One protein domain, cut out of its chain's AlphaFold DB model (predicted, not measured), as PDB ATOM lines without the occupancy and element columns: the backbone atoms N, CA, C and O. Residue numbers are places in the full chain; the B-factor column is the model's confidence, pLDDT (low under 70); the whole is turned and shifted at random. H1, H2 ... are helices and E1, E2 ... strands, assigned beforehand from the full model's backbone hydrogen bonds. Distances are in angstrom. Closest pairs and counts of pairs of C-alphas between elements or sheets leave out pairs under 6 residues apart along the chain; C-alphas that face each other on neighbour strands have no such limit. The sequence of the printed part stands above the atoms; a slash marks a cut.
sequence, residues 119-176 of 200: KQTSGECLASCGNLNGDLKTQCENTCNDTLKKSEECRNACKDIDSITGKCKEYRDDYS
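This is residues 119 to 176 of the 200 residues of an uncharacterized protein of Piromyces finnis (UniProt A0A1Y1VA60). A long helix, H2, has the short helix H1 folded back beside its first part and a small strand hairpin, E1 and E2, at its other end. The printed part has 58 residues, with two named helices and two named strands in the order H1, H2, E1, E2; the sheet is antiparallel and the class mixed. It is loose, with a radius of gyration of the C-alphas of 14.1 A, and flat, spanning 43 by 24 by 13 A.

E1 is residues 158 to 161, 6.6 A long, and E2 residues 168 to 171, 6.9 A, ending at C-alpha 171 (95.401, -8.518, -19.633). H2, residues 135 to 157, measures 32.6 A. H1, residues 122 to 129, measures 10.8 A from C-alpha 122 (105.656, -12.905, -40.682).

E1 and E2 form an antiparallel hairpin at 163 degrees, N 159 and O 170 being 2.8 A apart, within hydrogen-bond range. The closest C-alphas of H2 and E2, Ala 157 and Tyr 171, are 5.7 A apart. H1 and H2, a helical hairpin, touch, closest at the C-alphas of Cys 129 and Cys 140, 5.8 A, with a shallow tilt of 28 degrees, opposite ways. Every O i to N i+4 pair in H1 and H2 is within hydrogen-bond range.

The farthest C-alphas, Asn 133 and Asp 173, are 43.7 A apart. The printed part has no cut and no long link. Confidence is under 70 at residues 119 to 123, 163, 166 and 173 to 176.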
ATOM      1  N   LYS A 119      96.660 -11.190 -37.033       60.53
ATOM      2  CA  LYS A 119      96.483 -12.550 -37.577       60.53
ATOM      3  C   LYS A 119      97.490 -12.882 -38.676       60.53
ATOM      4  O   LYS A 119      97.551 -14.031 -39.104       60.53
ATOM      5  N   GLN A 120      98.220 -11.882 -39.169       61.59
ATOM      6  CA  GLN A 120      99.175 -12.074 -40.250       61.59
ATOM      7  C   GLN A 120     100.431 -12.743 -39.714       61.59
ATOM      8  O   GLN A 120     101.027 -12.292 -38.737       61.59
ATOM      9  N   THR A 121     100.851 -13.805 -40.392       60.66
ATOM     10  CA  THR A 121     102.162 -14.403 -40.137       60.66
ATOM     11  C   THR A 121     103.264 -13.497 -40.688       60.66
ATOM     12  O   THR A 121     103.039 -12.725 -41.626       60.66
ATOM     13  N   SER A 122     104.480 -13.608 -40.145       62.19
ATOM     14  CA  SER A 122     105.656 -12.905 -40.682       62.19
ATOM     15  C   SER A 122     105.814 -13.129 -42.188       62.19
ATOM     16  O   SER A 122     106.072 -12.187 -42.933       62.19
ATOM     17  N   GLY A 123     105.525 -14.345 -42.657       62.59
ATOM     18  CA  GLY A 123     105.502 -14.688 -44.075       62.59
ATOM     19  C   GLY A 123     104.470 -13.906 -44.893       62.59
ATOM     20  O   GLY A 123     104.784 -13.470 -45.995       62.59
ATOM     21  N   GLU A 124     103.261 -13.676 -44.375       70.19
ATOM     22  CA  GLU A 124     102.219 -12.904 -45.071       70.19
ATOM     23  C   GLU A 124     102.535 -11.404 -45.126       70.19
ATOM     24  O   GLU A 124     102.312 -10.763 -46.158       70.19
ATOM     25  N   CYS A 125     103.101 -10.855 -44.047       72.19
ATOM     26  CA  CYS A 125     103.513  -9.452 -43.995       72.19
ATOM     27  C   CYS A 125     104.670  -9.193 -44.975       72.19
ATOM     28  O   CYS A 125     104.585  -8.307 -45.827       72.19
ATOM     29  N   LEU A 126     105.696 -10.051 -44.960       72.25
ATOM     30  CA  LEU A 126     106.843  -9.959 -45.870       72.25
ATOM     31  C   LEU A 126     106.457 -10.242 -47.329       72.25
ATOM     32  O   LEU A 126     106.942  -9.568 -48.240       72.25
ATOM     33  N   ALA A 127     105.522 -11.167 -47.573       75.56
ATOM     34  CA  ALA A 127     104.982 -11.409 -48.912       75.56
ATOM     35  C   ALA A 127     104.265 -10.174 -49.482       75.56
ATOM     36  O   ALA A 127     104.306  -9.947 -50.694       75.56
ATOM     37  N   SER A 128     103.650  -9.346 -48.630       75.06
ATOM     38  CA  SER A 128     103.045  -8.080 -49.058       75.06
ATOM     39  C   SER A 128     104.086  -7.016 -49.446       75.06
ATOM     40  O   SER A 128     103.844  -6.231 -50.367       75.06
ATOM     41  N   CYS A 129     105.270  -7.056 -48.825       76.50
ATOM     42  CA  CYS A 129     106.401  -6.172 -49.119       76.50
ATOM     43  C   CYS A 129     107.230  -6.618 -50.340       76.50
ATOM     44  O   CYS A 129     107.964  -5.811 -50.907       76.50
ATOM     45  N   GLY A 130     107.095  -7.872 -50.791       72.69
ATOM     46  CA  GLY A 130     107.906  -8.461 -51.868       72.69
ATOM     47  C   GLY A 130     107.789  -7.795 -53.248       72.69
ATOM     48  O   GLY A 130     108.644  -8.018 -54.099       72.69
ATOM     49  N   ASN A 131     106.769  -6.958 -53.469       76.88
ATOM     50  CA  ASN A 131     106.581  -6.198 -54.713       76.88
ATOM     51  C   ASN A 131     107.186  -4.778 -54.672       76.88
ATOM     52  O   ASN A 131     107.026  -4.023 -55.632       76.88
ATOM     53  N   LEU A 132     107.826  -4.384 -53.565       77.75
ATOM     54  CA  LEU A 132     108.469  -3.079 -53.400       77.75
ATOM     55  C   LEU A 132     109.970  -3.184 -53.701       77.75
ATOM     56  O   LEU A 132     110.602  -4.196 -53.410       77.75
ATOM     57  N   ASN A 133     110.547  -2.118 -54.255       82.31
ATOM     58  CA  ASN A 133     111.971  -2.041 -54.585       82.31
ATOM     59  C   ASN A 133     112.692  -1.036 -53.676       82.31
ATOM     60  O   ASN A 133     112.137   0.018 -53.356       82.31
ATOM     61  N   GLY A 134     113.943  -1.345 -53.318       77.44
ATOM     62  CA  GLY A 134     114.847  -0.440 -52.597       77.44
ATOM     63  C   GLY A 134     114.335  -0.030 -51.214       77.44
ATOM     64  O   GLY A 134     113.788  -0.848 -50.481       77.44
ATOM     65  N   ASP A 135     114.470   1.251 -50.877       79.19
ATOM     66  CA  ASP A 135     114.190   1.797 -49.538       79.19
ATOM     67  C   ASP A 135     112.741   1.593 -49.061       79.19
ATOM     68  O   ASP A 135     112.482   1.449 -47.867       79.19
ATOM     69  N   LEU A 136     111.783   1.521 -49.991       76.69
ATOM     70  CA  LEU A 136     110.376   1.232 -49.683       76.69
ATOM     71  C   LEU A 136     110.177  -0.205 -49.192       76.69
ATOM     72  O   LEU A 136     109.287  -0.456 -48.378       76.69
ATOM     73  N   LYS A 137     111.004  -1.140 -49.671       77.62
ATOM     74  CA  LYS A 137     110.996  -2.529 -49.214       77.62
ATOM     75  C   LYS A 137     111.516  -2.608 -47.784       77.62
ATOM     76  O   LYS A 137     110.809  -3.125 -46.928       77.62
ATOM     77  N   THR A 138     112.661  -1.987 -47.508       77.81
ATOM     78  CA  THR A 138     113.250  -1.926 -46.162       77.81
ATOM     79  C   THR A 138     112.309  -1.250 -45.164       77.81
ATOM     80  O   THR A 138     112.115  -1.734 -44.053       77.81
ATOM     81  N   GLN A 139     111.645  -0.160 -45.563       82.00
ATOM     82  CA  GLN A 139     110.659   0.507 -44.713       82.00
ATOM     83  C   GLN A 139     109.439  -0.383 -44.423       82.00
ATOM     84  O   GLN A 139     108.929  -0.381 -43.301       82.00
ATOM     85  N   CYS A 140     108.976  -1.148 -45.412       77.88
ATOM     86  CA  CYS A 140     107.874  -2.097 -45.258       77.88
ATOM     87  C   CYS A 140     108.260  -3.262 -44.336       77.88
ATOM     88  O   CYS A 140     107.506  -3.589 -43.424       77.88
ATOM     89  N   GLU A 141     109.458  -3.824 -44.510       78.69
ATOM     90  CA  GLU A 141     109.999  -4.903 -43.675       78.69
ATOM     91  C   GLU A 141     110.164  -4.458 -42.217       78.69
ATOM     92  O   GLU A 141     109.671  -5.134 -41.315       78.69
ATOM     93  N   ASN A 142     110.736  -3.275 -41.979       80.31
ATOM     94  CA  ASN A 142     110.872  -2.717 -40.631       80.31
ATOM     95  C   ASN A 142     109.508  -2.449 -39.981       80.31
ATOM     96  O   ASN A 142     109.295  -2.800 -38.826       80.31
ATOM     97  N   THR A 143     108.548  -1.907 -40.736       82.06
ATOM     98  CA  THR A 143     107.186  -1.671 -40.222       82.06
ATOM     99  C   THR A 143     106.474  -2.990 -39.897       82.06
ATOM    100  O   THR A 143     105.778  -3.081 -38.884       82.06
ATOM    101  N   CYS A 144     106.651  -4.021 -40.730       79.56
ATOM    102  CA  CYS A 144     106.131  -5.364 -40.479       79.56
ATOM    103  C   CYS A 144     106.729  -5.952 -39.199       79.56
ATOM    104  O   CYS A 144     105.980  -6.412 -38.340       79.56
ATOM    105  N   ASN A 145     108.051  -5.890 -39.047       75.38
ATOM    106  CA  ASN A 145     108.756  -6.411 -37.878       75.38
ATOM    107  C   ASN A 145     108.342  -5.684 -36.594       75.38
ATOM    108  O   ASN A 145     108.022  -6.343 -35.609       75.38
ATOM    109  N   ASP A 146     108.237  -4.354 -36.618       76.25
ATOM    110  CA  ASP A 146     107.772  -3.571 -35.467       76.25
ATOM    111  C   ASP A 146     106.324  -3.905 -35.085       76.25
ATOM    112  O   ASP A 146     105.981  -3.985 -33.905       76.25
ATOM    113  N   THR A 147     105.457  -4.118 -36.078       73.94
ATOM    114  CA  THR A 147     104.047  -4.467 -35.838       73.94
ATOM    115  C   THR A 147     103.915  -5.879 -35.275       73.94
ATOM    116  O   THR A 147     103.109  -6.110 -34.375       73.94
ATOM    117  N   LEU A 148     104.720  -6.821 -35.772       72.75
ATOM    118  CA  LEU A 148     104.764  -8.193 -35.268       72.75
ATOM    119  C   LEU A 148     105.329  -8.247 -33.852       72.75
ATOM    120  O   LEU A 148     104.729  -8.896 -33.002       72.75
ATOM    121  N   LYS A 149     106.399  -7.497 -33.575       71.44
ATOM    122  CA  LYS A 149     106.981  -7.384 -32.235       71.44
ATOM    123  C   LYS A 149     105.964  -6.841 -31.230       71.44
ATOM    124  O   LYS A 149     105.722  -7.469 -30.206       71.44
ATOM    125  N   LYS A 150     105.266  -5.749 -31.566       72.25
ATOM    126  CA  LYS A 150     104.170  -5.222 -30.731       72.25
ATOM    127  C   LYS A 150     103.028  -6.220 -30.563       72.25
ATOM    128  O   LYS A 150     102.435  -6.300 -29.495       72.25
ATOM    129  N   SER A 151     102.706  -6.984 -31.605       74.06
ATOM    130  CA  SER A 151     101.685  -8.034 -31.551       74.06
ATOM    131  C   SER A 151     102.105  -9.222 -30.675       74.06
ATOM    132  O   SER A 151     101.237  -9.892 -30.117       74.06
ATOM    133  N   GLU A 152     103.398  -9.515 -30.573       73.44
ATOM    134  CA  GLU A 152     103.952 -10.578 -29.732       73.44
ATOM    135  C   GLU A 152     104.018 -10.147 -28.267       73.44
ATOM    136  O   GLU A 152     103.502 -10.854 -27.403       73.44
ATOM    137  N   GLU A 153     104.505  -8.934 -28.003       71.31
ATOM    138  CA  GLU A 153     104.391  -8.277 -26.694       71.31
ATOM    139  C   GLU A 153     102.924  -8.252 -26.237       71.31
ATOM    140  O   GLU A 153     102.601  -8.643 -25.118       71.31
ATOM    141  N   CYS A 154     102.002  -7.911 -27.141       74.25
ATOM    142  CA  CYS A 154     100.569  -7.952 -26.882       74.25
ATOM    143  C   CYS A 154     100.056  -9.348 -26.517       74.25
ATOM    144  O   CYS A 154      99.249  -9.506 -25.604       74.25
ATOM    145  N   ARG A 155     100.513 -10.375 -27.234       75.19
ATOM    146  CA  ARG A 155     100.115 -11.764 -26.995       75.19
ATOM    147  C   ARG A 155     100.628 -12.277 -25.651       75.19
ATOM    148  O   ARG A 155      99.926 -13.049 -25.006       75.19
ATOM    149  N   ASN A 156     101.808 -11.829 -25.234       74.94
ATOM    150  CA  ASN A 156     102.390 -12.164 -23.937       74.94
ATOM    151  C   ASN A 156     101.679 -11.418 -22.797       74.94
ATOM    152  O   ASN A 156     101.446 -11.993 -21.734       74.94
ATOM    153  N   ALA A 157     101.260 -10.176 -23.055       73.31
ATOM    154  CA  ALA A 157     100.456  -9.365 -22.144       73.31
ATOM    155  C   ALA A 157      99.036  -9.875 -21.950       73.31
ATOM    156  O   ALA A 157      98.433  -9.695 -20.890       73.31
ATOM    157  N   CYS A 158      98.476 -10.464 -22.999       77.88
ATOM    158  CA  CYS A 158      97.080 -10.820 -23.040       77.88
ATOM    159  C   CYS A 158      96.827 -12.222 -22.482       77.88
ATOM    160  O   CYS A 158      97.516 -13.193 -22.802       77.88
ATOM    161  N   LYS A 159      95.796 -12.340 -21.652       77.62
ATOM    162  CA  LYS A 159      95.313 -13.604 -21.100       77.62
ATOM    163  C   LYS A 159      94.290 -14.263 -22.023       77.62
ATOM    164  O   LYS A 159      94.393 -15.462 -22.269       77.62
ATOM    165  N   ASP A 160      93.355 -13.481 -22.563       76.75
ATOM    166  CA  ASP A 160      92.359 -13.956 -23.530       76.75
ATOM    167  C   ASP A 160      92.270 -13.027 -24.745       76.75
ATOM    168  O   ASP A 160      92.011 -11.827 -24.620       76.75
ATOM    169  N   ILE A 161      92.469 -13.593 -25.937       79.62
ATOM    170  CA  ILE A 161      92.443 -12.871 -27.211       79.62
ATOM    171  C   ILE A 161      91.180 -13.269 -27.961       79.62
ATOM    172  O   ILE A 161      90.914 -14.449 -28.208       79.62
ATOM    173  N   ASP A 162      90.425 -12.276 -28.416       77.25
ATOM    174  CA  ASP A 162      89.292 -12.532 -29.288       77.25
ATOM    175  C   ASP A 162      89.757 -13.097 -30.640       77.25
ATOM    176  O   ASP A 162      90.344 -12.401 -31.468       77.25
ATOM    177  N   SER A 163      89.433 -14.361 -30.907       68.12
ATOM    178  CA  SER A 163      89.739 -15.021 -32.181       68.12
ATOM    179  C   SER A 163      89.138 -14.322 -33.410       68.12
ATOM    180  O   SER A 163      89.641 -14.503 -34.522       68.12
ATOM    181  N   ILE A 164      88.083 -13.512 -33.254       70.62
ATOM    182  CA  ILE A 164      87.425 -12.803 -34.358       70.62
ATOM    183  C   ILE A 164      88.078 -11.441 -34.558       70.62
ATOM    184  O   ILE A 164      88.539 -11.145 -35.667       70.62
ATOM    185  N   THR A 165      88.140 -10.641 -33.494       71.81
ATOM    186  CA  THR A 165      88.596  -9.254 -33.576       71.81
ATOM    187  C   THR A 165      90.086  -9.079 -33.361       71.81
ATOM    188  O   THR A 165      90.562  -8.015 -33.704       71.81
ATOM    189  N   GLY A 166      90.827 -10.061 -32.847       67.81
ATOM    190  CA  GLY A 166      92.254  -9.930 -32.522       67.81
ATOM    191  C   GLY A 166      92.536  -9.024 -31.322       67.81
ATOM    192  O   GLY A 166      93.697  -8.794 -31.002       67.81
ATOM    193  N   LYS A 167      91.502  -8.501 -30.656       75.94
ATOM    194  CA  LYS A 167      91.654  -7.636 -29.487       75.94
ATOM    195  C   LYS A 167      91.923  -8.455 -28.235       75.94
ATOM    196  O   LYS A 167      91.352  -9.536 -28.057       75.94
ATOM    197  N   CYS A 168      92.745  -7.900 -27.356       75.94
ATOM    198  CA  CYS A 168      92.893  -8.426 -26.014       75.94
ATOM    199  C   CYS A 168      91.645  -8.127 -25.173       75.94
ATOM    200  O   CYS A 168      91.252  -6.968 -25.051       75.94
ATOM    201  N   LYS A 169      91.016  -9.164 -24.609       76.38
ATOM    202  CA  LYS A 169      89.847  -9.023 -23.725       76.38
ATOM    203  C   LYS A 169      90.239  -8.841 -22.264       76.38
ATOM    204  O   LYS A 169      89.562  -8.124 -21.537       76.38
ATOM    205  N   GLU A 170      91.308  -9.506 -21.844       75.81
ATOM    206  CA  GLU A 170      91.792  -9.506 -20.467       75.81
ATOM    207  C   GLU A 170      93.321  -9.509 -20.492       75.81
ATOM    208  O   GLU A 170      93.923 -10.361 -21.148       75.81
ATOM    209  N   TYR A 171      93.948  -8.557 -19.804       75.88
ATOM    210  CA  TYR A 171      95.401  -8.518 -19.633       75.88
ATOM    211  C   TYR A 171      95.799  -9.342 -18.411       75.88
ATOM    212  O   TYR A 171      95.021  -9.485 -17.471       75.88
ATOM    213  N   ARG A 172      97.006  -9.906 -18.426       74.25
ATOM    214  CA  ARG A 172      97.573 -10.563 -17.245       74.25
ATOM    215  C   ARG A 172      97.918  -9.497 -16.204       74.25
ATOM    216  O   ARG A 172      98.572  -8.516 -16.548       74.25
ATOM    217  N   ASP A 173      97.536  -9.721 -14.948       63.78
ATOM    218  CA  ASP A 173      97.853  -8.818 -13.827       63.78
ATOM    219  C   ASP A 173      99.372  -8.666 -13.613       63.78
ATOM    220  O   ASP A 173      99.856  -7.613 -13.199       63.78
ATOM    221  N   ASP A 174     100.136  -9.693 -13.995       62.78
ATOM    222  CA  ASP A 174     101.601  -9.690 -13.958       62.78
ATOM    223  C   ASP A 174     102.219  -8.840 -15.082       62.78
ATOM    224  O   ASP A 174     103.383  -8.454 -15.004       62.78
ATOM    225  N   TYR A 175     101.443  -8.487 -16.116       51.12
ATOM    226  CA  TYR A 175     101.868  -7.597 -17.199       51.12
ATOM    227  C   TYR A 175     101.648  -6.128 -16.822       51.12
ATOM    228  O   TYR A 175     101.146  -5.307 -17.591       51.12
ATOM    229  N   SER A 176     102.060  -5.773 -15.609       51.00
ATOM    230  CA  SER A 176     102.335  -4.387 -15.258       51.00
ATOM    231  C   SER A 176     103.674  -4.009 -15.889       51.00
ATOM    232  O   SER A 176     104.707  -3.922 -15.233       51.00
TER     233      SER A 176